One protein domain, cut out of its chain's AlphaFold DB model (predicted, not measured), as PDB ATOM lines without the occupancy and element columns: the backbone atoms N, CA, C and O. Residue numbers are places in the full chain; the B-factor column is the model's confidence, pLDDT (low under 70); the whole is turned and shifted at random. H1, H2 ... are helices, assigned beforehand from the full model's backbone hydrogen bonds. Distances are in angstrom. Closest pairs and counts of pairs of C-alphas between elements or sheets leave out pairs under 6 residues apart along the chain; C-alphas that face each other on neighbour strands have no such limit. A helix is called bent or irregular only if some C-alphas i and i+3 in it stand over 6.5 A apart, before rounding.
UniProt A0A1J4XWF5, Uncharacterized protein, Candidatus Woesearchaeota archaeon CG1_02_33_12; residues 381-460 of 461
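Overview. This is residues 381 to 460 of the 461 residues of an uncharacterized protein of Candidatus Woesearchaeota archaeon CG1_02_33_12 (UniProt A0A1J4XWF5). Four helical pieces, H1, H4, H3 and H2b, stand roughly side by side as a small bundle, and H2a, the other arm of the sharply bent helix H2, caps one end of it. At the other end the last part of H4, with residues 452 to 460, sticks out as an arm, while residues 381 to 390 form a loop before H1. The 80 printed residues hold four named helices, in the order H1, H2, H3, H4, and no named strand, and the class is all helix. The whole is compact, with a radius of gyration of the C-alphas of 12.4 A, yet elongated in outline, spanning 40 by 25 by 24 A.

Arrangement. The longest helix by residues is H2, residues 403 to 424, which by its hydrogen bonds was assigned as one helix but is bent: C-alphas 412 and 415 are 8.2 A apart. Its arms, H2a, residues 403 to 412, and H2b, residues 415 to 424, are about perpendicular at 78 degrees, and they are near each other. H2b and H3, residues 428 to 434, form a helical hairpin: they touch at a shallow tilt of 26 degrees, opposite ways, and their closest C-alphas, those of Gly 422 and Lys 428, are 4.0 A apart. H3 and H4, residues 440 to 458, form another helical hairpin, at a shallow tilt of 29 degrees. They touch, H4 with residues 443 to 450 alone, and the closest C-alphas are those of Leu 434 and Met 443, 6.7 A apart. H1, residues 391 to 400, touches H4 at a shallow tilt of 32 degrees, opposite ways, the closest C-alphas being those of Leu 395 and Gln 444, 6.4 A apart; H4 touches H1 with residues 440 to 448 alone. The helix packing is mostly aligned, the three touching pairs being at a shallow tilt. H2a is close to H4 but not clearly touching, about perpendicular at 79 degrees, with the C-alphas of Phe 406 and Lys 440 closest at 6.9 A. H1 and H2b are only just apart, at 8.1 A. In H1, H2a, H2b, H3 and H4 every O i to N i+4 pair is within hydrogen-bond range.

Along the chain. H1 begins at C-alpha 391, (118.833, 144.534, 180.701), and is 14.4 A long. H2a is 14.4 A long and H2b 13.0 A, and H2b ends at C-alpha 424, (115.887, 152.105, 188.780). H3 is 10.0 A long. H4 is 27.3 A long and ends at C-alpha 458, (104.301, 137.273, 181.402).

Size, cuts and confidence. The two C-alphas farthest apart are those of Val 404 and Lys 460, at 40.2 A. Residues 452 to 460, of which 452 to 458 belong to H4, stand free; without them the body spans 27 by 22 by 20 A. The printed part has no cut, and the links H1 to H2, H2 to H3 and H3 to H4 are tight. The mean pLDDT of the printed part is 91.7, and no printed residue is under 70.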
ATOM      1  N   TRP A 381     125.306 154.402 182.100       85.88
ATOM      2  CA  TRP A 381     126.402 154.721 181.189       85.88
ATOM      3  C   TRP A 381     127.453 153.630 181.312       85.88
ATOM      4  O   TRP A 381     127.874 153.359 182.432       85.88
ATOM      5  N   LEU A 382     127.899 153.022 180.215       85.31
ATOM      6  CA  LEU A 382     129.043 152.100 180.227       85.31
ATOM      7  C   LEU A 382     130.354 152.891 180.115       85.31
ATOM      8  O   LEU A 382     131.268 152.689 180.918       85.31
ATOM      9  N   ASP A 383     130.378 153.878 179.218       82.56
ATOM     10  CA  ASP A 383     131.475 154.823 178.992       82.56
ATOM     11  C   ASP A 383     130.928 156.236 178.657       82.56
ATOM     12  O   ASP A 383     129.773 156.541 178.951       82.56
ATOM     13  N   HIS A 384     131.751 157.131 178.091       71.00
ATOM     14  CA  HIS A 384     131.347 158.501 177.729       71.00
ATOM     15  C   HIS A 384     130.343 158.603 176.566       71.00
ATOM     16  O   HIS A 384     129.683 159.632 176.432       71.00
ATOM     17  N   ASN A 385     130.231 157.570 175.735       80.00
ATOM     18  CA  ASN A 385     129.458 157.561 174.494       80.00
ATOM     19  C   ASN A 385     128.373 156.466 174.467       80.00
ATOM     20  O   ASN A 385     127.419 156.584 173.698       80.00
ATOM     21  N   THR A 386     128.490 155.441 175.309       81.44
ATOM     22  CA  THR A 386     127.634 154.254 175.312       81.44
ATOM     23  C   THR A 386     126.739 154.258 176.548       81.44
ATOM     24  O   THR A 386     127.212 154.181 177.687       81.44
ATOM     25  N   HIS A 387     125.427 154.341 176.328       88.25
ATOM     26  CA  HIS A 387     124.402 154.278 177.368       88.25
ATOM     27  C   HIS A 387     123.420 153.148 177.064       88.25
ATOM     28  O   HIS A 387     123.101 152.889 175.906       88.25
ATOM     29  N   ILE A 388     122.944 152.490 178.114       90.12
ATOM     30  CA  ILE A 388     122.013 151.365 178.039       90.12
ATOM     31  C   ILE A 388     120.738 151.685 178.820       90.12
ATOM     32  O   ILE A 388     120.777 152.220 179.930       90.12
ATOM     33  N   ASN A 389     119.593 151.340 178.236       86.38
ATOM     34  CA  ASN A 389     118.258 151.658 178.748       86.38
ATOM     35  C   ASN A 389     117.604 150.490 179.498       86.38
ATOM     36  O   ASN A 389     116.545 150.648 180.104       86.38
ATOM     37  N   GLY A 390     118.199 149.296 179.449       88.88
ATOM     38  CA  GLY A 390     117.649 148.118 180.110       88.88
ATOM     39  C   GLY A 390     118.521 146.876 179.984       88.88
ATOM     40  O   GLY A 390     119.564 146.881 179.334       88.88
ATOM     41  N   LEU A 391     118.067 145.783 180.603       91.06
ATOM     42  CA  LEU A 391     118.833 144.534 180.701       91.06
ATOM     43  C   LEU A 391     119.122 143.869 179.346       91.06
ATOM     44  O   LEU A 391     120.152 143.222 179.214       91.06
ATOM     45  N   TYR A 392     118.251 144.027 178.342       90.88
ATOM     46  CA  TYR A 392     118.484 143.475 176.999       90.88
ATOM     47  C   TYR A 392     119.636 144.174 176.276       90.88
ATOM     48  O   TYR A 392     120.512 143.509 175.735       90.88
ATOM     49  N   GLU A 393     119.648 145.508 176.300       90.81
ATOM     50  CA  GLU A 393     120.749 146.297 175.744       90.81
ATOM     51  C   GLU A 393     122.037 146.025 176.522       90.81
ATOM     52  O   GLU A 393     123.065 145.769 175.907       90.81
ATOM     53  N   PHE A 394     121.965 145.950 177.860       94.12
ATOM     54  CA  PHE A 394     123.127 145.580 178.668       94.12
ATOM     55  C   PHE A 394     123.705 144.224 178.265       94.12
ATOM     56  O   PHE A 394     124.915 144.073 178.164       94.12
ATOM     57  N   LEU A 395     122.844 143.231 178.035       93.62
ATOM     58  CA  LEU A 395     123.264 141.886 177.659       93.62
ATOM     59  C   LEU A 395     123.908 141.848 176.268       93.62
ATOM     60  O   LEU A 395     124.890 141.129 176.083       93.62
ATOM     61  N   ASN A 396     123.386 142.626 175.316       89.56
ATOM     62  CA  ASN A 396     123.982 142.769 173.987       89.56
ATOM     63  C   ASN A 396     125.363 143.427 174.074       89.56
ATOM     64  O   ASN A 396     126.332 142.851 173.590       89.56
ATOM     65  N   GLU A 397     125.476 144.546 174.790       94.44
ATOM     66  CA  GLU A 397     126.765 145.207 175.017       94.44
ATOM     67  C   GLU A 397     127.744 144.281 175.750       94.44
ATOM     68  O   GLU A 397     128.905 144.179 175.374       94.44
ATOM     69  N   LEU A 398     127.285 143.509 176.742       92.69
ATOM     70  CA  LEU A 398     128.123 142.508 177.405       92.69
ATOM     71  C   LEU A 398     128.656 141.456 176.428       92.69
ATOM     72  O   LEU A 398     129.770 140.978 176.643       92.69
ATOM     73  N   ASN A 399     127.907 141.064 175.390       91.06
ATOM     74  CA  ASN A 399     128.384 140.112 174.380       91.06
ATOM     75  C   ASN A 399     129.566 140.684 173.595       91.06
ATOM     76  O   ASN A 399     130.595 140.006 173.497       91.06
ATOM     77  N   ASP A 400     129.450 141.938 173.164       91.94
ATOM     78  CA  ASP A 400     130.437 142.618 172.321       91.94
ATOM     79  C   ASP A 400     131.635 143.168 173.124       91.94
ATOM     80  O   ASP A 400     132.746 143.285 172.606       91.94
ATOM     81  N   MET A 401     131.450 143.415 174.422       93.31
ATOM     82  CA  MET A 401     132.443 144.019 175.315       93.31
ATOM     83  C   MET A 401     133.673 143.134 175.569       93.31
ATOM     84  O   MET A 401     133.579 141.950 175.923       93.31
ATOM     85  N   GLY A 402     134.865 143.731 175.490       92.38
ATOM     86  CA  GLY A 402     136.126 143.052 175.797       92.38
ATOM     87  C   GLY A 402     136.279 142.690 177.284       92.38
ATOM     88  O   GLY A 402     135.771 143.366 178.175       92.38
ATOM     89  N   SER A 403     137.049 141.641 177.602       94.31
ATOM     90  CA  SER A 403     137.265 141.197 178.998       94.31
ATOM     91  C   SER A 403     138.011 142.213 179.877       94.31
ATOM     92  O   SER A 403     137.913 142.176 181.107       94.31
ATOM     93  N   VAL A 404     138.794 143.106 179.267       92.25
ATOM     94  CA  VAL A 404     139.499 144.200 179.956       92.25
ATOM     95  C   VAL A 404     138.525 145.321 180.313       92.25
ATOM     96  O   VAL A 404     138.507 145.781 181.451       92.25
ATOM     97  N   GLU A 405     137.685 145.708 179.358       92.56
ATOM     98  CA  GLU A 405     136.658 146.736 179.520       92.56
ATOM     99  C   GLU A 405     135.625 146.338 180.579       92.56
ATOM    100  O   GLU A 405     135.382 147.094 181.520       92.56
ATOM    101  N   PHE A 406     135.137 145.095 180.521       96.12
ATOM    102  CA  PHE A 406     134.241 144.540 181.537       96.12
ATOM    103  C   PHE A 406     134.854 144.602 182.943       96.12
ATOM    104  O   PHE A 406     134.230 145.107 183.876       96.12
ATOM    105  N   ARG A 407     136.111 144.156 183.102       94.75
ATOM    106  CA  ARG A 407     136.814 144.231 184.396       94.75
ATOM    107  C   ARG A 407     136.937 145.666 184.904       94.75
ATOM    108  O   ARG A 407     136.842 145.881 186.109       94.75
ATOM    109  N   ASN A 408     137.125 146.640 184.016       92.88
ATOM    110  CA  ASN A 408     137.196 148.050 184.386       92.88
ATOM    111  C   ASN A 408     135.846 148.575 184.909       92.88
ATOM    112  O   ASN A 408     135.806 149.258 185.936       92.88
ATOM    113  N   ILE A 409     134.739 148.204 184.257       93.31
ATOM    114  CA  ILE A 409     133.379 148.557 184.692       93.31
ATOM    115  C   ILE A 409     133.066 147.929 186.050       93.31
ATOM    116  O   ILE A 409     132.630 148.631 186.960       93.31
ATOM    117  N   ILE A 410     133.345 146.635 186.231       96.81
ATOM    118  CA  ILE A 410     133.114 145.949 187.510       96.81
ATOM    119  C   ILE A 410     133.977 146.556 188.623       96.81
ATOM    120  O   ILE A 410     133.478 146.846 189.708       96.81
ATOM    121  N   LYS A 411     135.255 146.841 188.360       95.12
ATOM    122  CA  LYS A 411     136.146 147.423 189.371       95.12
ATOM    123  C   LYS A 411     135.703 148.817 189.822       95.12
ATOM    124  O   LYS A 411     135.742 149.104 191.016       95.12
ATOM    125  N   ASN A 412     135.297 149.678 188.888       92.19
ATOM    126  CA  ASN A 412     135.068 151.095 189.187       92.19
ATOM    127  C   ASN A 412     133.595 151.436 189.438       92.19
ATOM    128  O   ASN A 412     133.305 152.407 190.130       92.19
ATOM    129  N   ARG A 413     132.660 150.676 188.855       93.44
ATOM    130  CA  ARG A 413     131.249 151.077 188.724       93.44
ATOM    131  C   ARG A 413     130.246 149.972 189.055       93.44
ATOM    132  O   ARG A 413     129.050 150.172 188.866       93.44
ATOM    133  N   LYS A 414     130.677 148.837 189.627       95.81
ATOM    134  CA  LYS A 414     129.766 147.749 190.045       95.81
ATOM    135  C   LYS A 414     128.652 148.239 190.967       95.81
ATOM    136  O   LYS A 414     127.502 147.884 190.761       95.81
ATOM    137  N   LYS A 415     128.955 149.099 191.944       94.19
ATOM    138  CA  LYS A 415     127.935 149.639 192.858       94.19
ATOM    139  C   LYS A 415     126.867 150.460 192.124       94.19
ATOM    140  O   LYS A 415     125.686 150.302 192.410       94.19
ATOM    141  N   GLU A 416     127.270 151.303 191.173       91.88
ATOM    142  CA  GLU A 416     126.338 152.088 190.350       91.88
ATOM    143  C   GLU A 416     125.470 151.182 189.473       91.88
ATOM    144  O   GLU A 416     124.261 151.380 189.408       91.88
ATOM    145  N   LEU A 417     126.074 150.157 188.858       94.62
ATOM    146  CA  LEU A 417     125.364 149.171 188.044       94.62
ATOM    147  C   LEU A 417     124.308 148.423 188.867       94.62
ATOM    148  O   LEU A 417     123.163 148.303 188.445       94.62
ATOM    149  N   LEU A 418     124.675 147.942 190.060       96.06
ATOM    150  CA  LEU A 418     123.757 147.215 190.939       96.06
ATOM    151  C   LEU A 418     122.610 148.104 191.430       96.06
ATOM    152  O   LEU A 418     121.464 147.657 191.440       96.06
ATOM    153  N   ASN A 419     122.890 149.364 191.773       90.69
ATOM    154  CA  ASN A 419     121.854 150.332 192.138       90.69
ATOM    155  C   ASN A 419     120.920 150.624 190.954       90.69
ATOM    156  O   ASN A 419     119.705 150.684 191.122       90.69
ATOM    157  N   TRP A 420     121.463 150.742 189.740       93.94
ATOM    158  CA  TRP A 420     120.655 150.921 188.536       93.94
ATOM    159  C   TRP A 420     119.736 149.715 188.267       93.94
ATOM    160  O   TRP A 420     118.545 149.864 187.998       93.94
ATOM    161  N   ILE A 421     120.234 148.491 188.426       93.88
ATOM    162  CA  ILE A 421     119.395 147.292 188.283       93.88
ATOM    163  C   ILE A 421     118.336 147.227 189.402       93.88
ATOM    164  O   ILE A 421     117.158 146.977 189.138       93.88
ATOM    165  N   GLY A 422     118.731 147.468 190.652       93.62
ATOM    166  CA  GLY A 422     117.872 147.280 191.821       93.62
ATOM    167  C   GLY A 422     116.815 148.367 192.016       93.62
ATOM    168  O   GLY A 422     115.643 148.049 192.228       93.62
ATOM    169  N   ASP A 423     117.216 149.632 191.942       87.62
ATOM    170  CA  ASP A 423     116.373 150.771 192.326       87.62
ATOM    171  C   ASP A 423     115.654 151.375 191.122       87.62
ATOM    172  O   ASP A 423     114.471 151.714 191.195       87.62
ATOM    173  N   ILE A 424     116.357 151.447 189.995       86.00
ATOM    174  CA  ILE A 424     115.887 152.105 188.780       86.00
ATOM    175  C   ILE A 424     115.050 151.146 187.922       86.00
ATOM    176  O   ILE A 424     113.893 151.439 187.603       86.00
ATOM    177  N   LEU A 425     115.590 149.967 187.593       89.00
ATOM    178  CA  LEU A 425     114.843 148.935 186.861       89.00
ATOM    179  C   LEU A 425     113.875 148.159 187.768       89.00
ATOM    180  O   LEU A 425     113.022 147.425 187.267       89.00
ATOM    181  N   LYS A 426     113.963 148.372 189.090       93.69
ATOM    182  CA  LYS A 426     113.170 147.709 190.138       93.69
ATOM    183  C   LYS A 426     113.407 146.194 190.226       93.69
ATOM    184  O   LYS A 426     112.532 145.460 190.681       93.69
ATOM    185  N   GLU A 427     114.598 145.723 189.850       94.44
ATOM    186  CA  GLU A 427     114.971 144.302 189.789       94.44
ATOM    187  C   GLU A 427     115.871 143.887 190.971       94.44
ATOM    188  O   GLU A 427     116.960 143.341 190.795       94.44
ATOM    189  N   LYS A 428     115.428 144.146 192.209       96.69
ATOM    190  CA  LYS A 428     116.240 143.955 193.434       96.69
ATOM    191  C   LYS A 428     116.831 142.550 193.593       96.69
ATOM    192  O   LYS A 428     117.976 142.420 194.013       96.69
ATOM    193  N   ASN A 429     116.075 141.511 193.233       96.44
ATOM    194  CA  ASN A 429     116.542 140.126 193.343       96.44
ATOM    195  C   ASN A 429     117.718 139.850 192.397       96.44
ATOM    196  O   ASN A 429     118.697 139.235 192.803       96.44
ATOM    197  N   LEU A 430     117.646 140.363 191.162       97.06
ATOM    198  CA  LEU A 430     118.731 140.231 190.192       97.06
ATOM    199  C   LEU A 430     119.975 141.000 190.651       97.06
ATOM    200  O   LEU A 430     121.085 140.491 190.545       97.06
ATOM    201  N   ALA A 431     119.800 142.211 191.190       97.25
ATOM    202  CA  ALA A 431     120.917 142.989 191.722       97.25
ATOM    203  C   ALA A 431     121.650 142.245 192.858       97.25
ATOM    204  O   ALA A 431     122.881 142.230 192.882       97.25
ATOM    205  N   GLU A 432     120.929 141.578 193.764       97.31
ATOM    206  CA  GLU A 432     121.563 140.809 194.842       97.31
ATOM    207  C   GLU A 432     122.279 139.551 194.313       97.31
ATOM    208  O   GLU A 432     123.389 139.260 194.759       97.31
ATOM    209  N   GLU A 433     121.722 138.855 193.311       97.12
ATOM    210  CA  GLU A 433     122.393 137.722 192.647       97.12
ATOM    211  C   GLU A 433     123.704 138.144 191.956       97.12
ATOM    212  O   GLU A 433     124.704 137.428 192.017       97.12
ATOM    213  N   LEU A 434     123.737 139.333 191.344       97.50
ATOM    214  CA  LEU A 434     124.910 139.851 190.628       97.50
ATOM    215  C   LEU A 434     126.003 140.430 191.542       97.50
ATOM    216  O   LEU A 434     127.129 140.667 191.098       97.50
ATOM    217  N   LYS A 435     125.710 140.646 192.826       97.62
ATOM    218  CA  LYS A 435     126.596 141.326 193.783       97.62
ATOM    219  C   LYS A 435     127.965 140.666 193.944       97.62
ATOM    220  O   LYS A 435     128.971 141.367 194.050       97.62
ATOM    221  N   ASN A 436     128.011 139.337 193.889       96.38
ATOM    222  CA  ASN A 436     129.233 138.545 194.077       96.38
ATOM    223  C   ASN A 436     129.825 138.022 192.757       96.38
ATOM    224  O   ASN A 436     130.711 137.174 192.777       96.38
ATOM    225  N   ILE A 437     129.340 138.510 191.612       97.25
ATOM    226  CA  ILE A 437     129.773 138.046 190.292       97.25
ATOM    227  C   ILE A 437     130.777 139.033 189.708       97.25
ATOM    228  O   ILE A 437     130.462 140.215 189.559       97.25
ATOM    229  N   ASP A 438     131.974 138.544 189.390       96.56
ATOM    230  CA  ASP A 438     133.050 139.315 188.747       96.56
ATOM    231  C   ASP A 438     133.465 138.730 187.382       96.56
ATOM    232  O   ASP A 438     134.329 139.287 186.705       96.56
ATOM    233  N   ASP A 439     132.846 137.622 186.957       97.38
ATOM    234  CA  ASP A 439     133.069 136.996 185.652       97.38
ATOM    235  C   ASP A 439     131.998 137.413 184.629       97.38
ATOM    236  O   ASP A 439     130.796 137.387 184.911       97.38
ATOM    237  N   LYS A 440     132.441 137.766 183.411       96.88
ATOM    238  CA  LYS A 440     131.564 138.239 182.326       96.88
ATOM    239  C   LYS A 440     130.550 137.171 181.923       96.88
ATOM    240  O   LYS A 440     129.361 137.469 181.829       96.88
ATOM    241  N   LYS A 441     131.004 135.934 181.692       96.06
ATOM    242  CA  LYS A 441     130.137 134.851 181.204       96.06
ATOM    243  C   LYS A 441     129.102 134.478 182.254       96.06
ATOM    244  O   LYS A 441     127.935 134.300 181.926       96.06
ATOM    245  N   GLN A 442     129.508 134.411 183.518       97.06
ATOM    246  CA  GLN A 442     128.597 134.126 184.617       97.06
ATOM    247  C   GLN A 442     127.520 135.213 184.761       97.06
ATOM    248  O   GLN A 442     126.343 134.881 184.897       97.06
ATOM    249  N   MET A 443     127.892 136.495 184.656       97.62
ATOM    250  CA  MET A 443     126.937 137.611 184.672       97.62
ATOM    251  C   MET A 443     125.951 137.539 183.496       97.62
ATOM    252  O   MET A 443     124.748 137.699 183.700       97.62
ATOM    253  N   GLN A 444     126.432 137.232 182.287       96.19
ATOM    254  CA  GLN A 444     125.584 137.036 181.105       96.19
ATOM    255  C   GLN A 444     124.572 135.903 181.302       96.19
ATOM    256  O   GLN A 444     123.388 136.096 181.031       96.19
ATOM    257  N   THR A 445     125.014 134.746 181.805       96.19
ATOM    258  CA  THR A 445     124.141 133.591 182.063       96.19
ATOM    259  C   THR A 445     123.041 133.937 183.062       96.19
ATOM    260  O   THR A 445     121.875 133.660 182.798       96.19
ATOM    261  N   ILE A 446     123.384 134.606 184.168       97.06
ATOM    262  CA  ILE A 446     122.410 135.005 185.198       97.06
ATOM    263  C   ILE A 446     121.375 135.985 184.624       97.06
ATOM    264  O   ILE A 446     120.172 135.800 184.820       97.06
ATOM    265  N   ILE A 447     121.816 136.999 183.869       94.75
ATOM    266  CA  ILE A 447     120.912 137.974 183.239       94.75
ATOM    267  C   ILE A 447     120.007 137.288 182.204       94.75
ATOM    268  O   ILE A 447     118.805 137.558 182.164       94.75
ATOM    269  N   MET A 448     120.548 136.379 181.389       94.56
ATOM    270  CA  MET A 448     119.771 135.638 180.395       94.56
ATOM    271  C   MET A 448     118.706 134.751 181.058       94.56
ATOM    272  O   MET A 448     117.529 134.830 180.693       94.56
ATOM    273  N   ASP A 449     119.082 133.968 182.070       95.38
ATOM    274  CA  ASP A 449     118.159 133.119 182.833       95.38
ATOM    275  C   ASP A 449     117.050 133.944 183.499       95.38
ATOM    276  O   ASP A 449     115.879 133.541 183.507       95.38
ATOM    277  N   TYR A 450     117.396 135.123 184.021       95.44
ATOM    278  CA  TYR A 450     116.435 136.066 184.583       95.44
ATOM    279  C   TYR A 450     115.404 136.521 183.542       95.44
ATOM    280  O   TYR A 450     114.194 136.424 183.776       95.44
ATOM    281  N   LEU A 451     115.866 136.970 182.371       91.25
ATOM    282  CA  LEU A 451     115.006 137.433 181.278       91.25
ATOM    283  C   LEU A 451     114.097 136.312 180.747       91.25
ATOM    284  O   LEU A 451     112.911 136.546 180.498       91.25
ATOM    285  N   LEU A 452     114.606 135.080 180.650       90.81
ATOM    286  CA  LEU A 452     113.817 133.908 180.257       90.81
ATOM    287  C   LEU A 452     112.697 133.606 181.264       90.81
ATOM    288  O   LEU A 452     111.534 133.468 180.867       90.81
ATOM    289  N   LYS A 453     113.009 133.564 182.567       92.81
ATOM    290  CA  LYS A 453     112.010 133.350 183.632       92.81
ATOM    291  C   LYS A 453     110.961 134.464 183.658       92.81
ATOM    292  O   LYS A 453     109.771 134.187 183.835       92.81
ATOM    293  N   LYS A 454     111.379 135.716 183.459       88.94
ATOM    294  CA  LYS A 454     110.482 136.879 183.414       88.94
ATOM    295  C   LYS A 454     109.493 136.779 182.247       88.94
ATOM    296  O   LYS A 454     108.293 136.938 182.458       88.94
ATOM    297  N   ASN A 455     109.963 136.403 181.058       83.00
ATOM    298  CA  ASN A 455     109.103 136.214 179.884       83.00
ATOM    299  C   ASN A 455     108.114 135.050 180.038       83.00
ATOM    300  O   ASN A 455     106.979 135.144 179.570       83.00
ATOM    301  N   GLN A 456     108.498 133.966 180.720       90.75
ATOM    302  CA  GLN A 456     107.578 132.862 181.017       90.75
ATOM    303  C   GLN A 456     106.457 133.268 181.982       90.75
ATOM    304  O   GLN A 456     105.329 132.806 181.819       90.75
ATOM    305  N   LYS A 457     106.739 134.137 182.964       84.81
ATOM    306  CA  LYS A 457     105.708 134.673 183.868       84.81
ATOM    307  C   LYS A 457     104.706 135.555 183.127       84.81
ATOM    308  O   LYS A 457     103.516 135.414 183.371       84.81
ATOM    309  N   ILE A 458     105.172 136.394 182.200       78.62
ATOM    310  CA  ILE A 458     104.301 137.273 181.402       78.62
ATOM    311  C   ILE A 458     103.325 136.462 180.538       78.62
ATOM    312  O   ILE A 458     102.184 136.863 180.396       78.62
ATOM    313  N   LYS A 459     103.736 135.303 180.005       71.69
ATOM    314  CA  LYS A 459     102.857 134.438 179.191       71.69
ATOM    315  C   LYS A 459     101.812 133.640 179.986       71.69
ATOM    316  O   LYS A 459     100.962 133.007 179.369       71.69
ATOM    317  N   LYS A 460     101.919 133.582 181.318       70.00
ATOM    318  CA  LYS A 460     100.968 132.868 182.194       70.00
ATOM    319  C   LYS A 460      99.912 133.787 182.820       70.00
ATOM    320  O   LYS A 460      99.027 133.279 183.505       70.00
TER     321      LYS A 460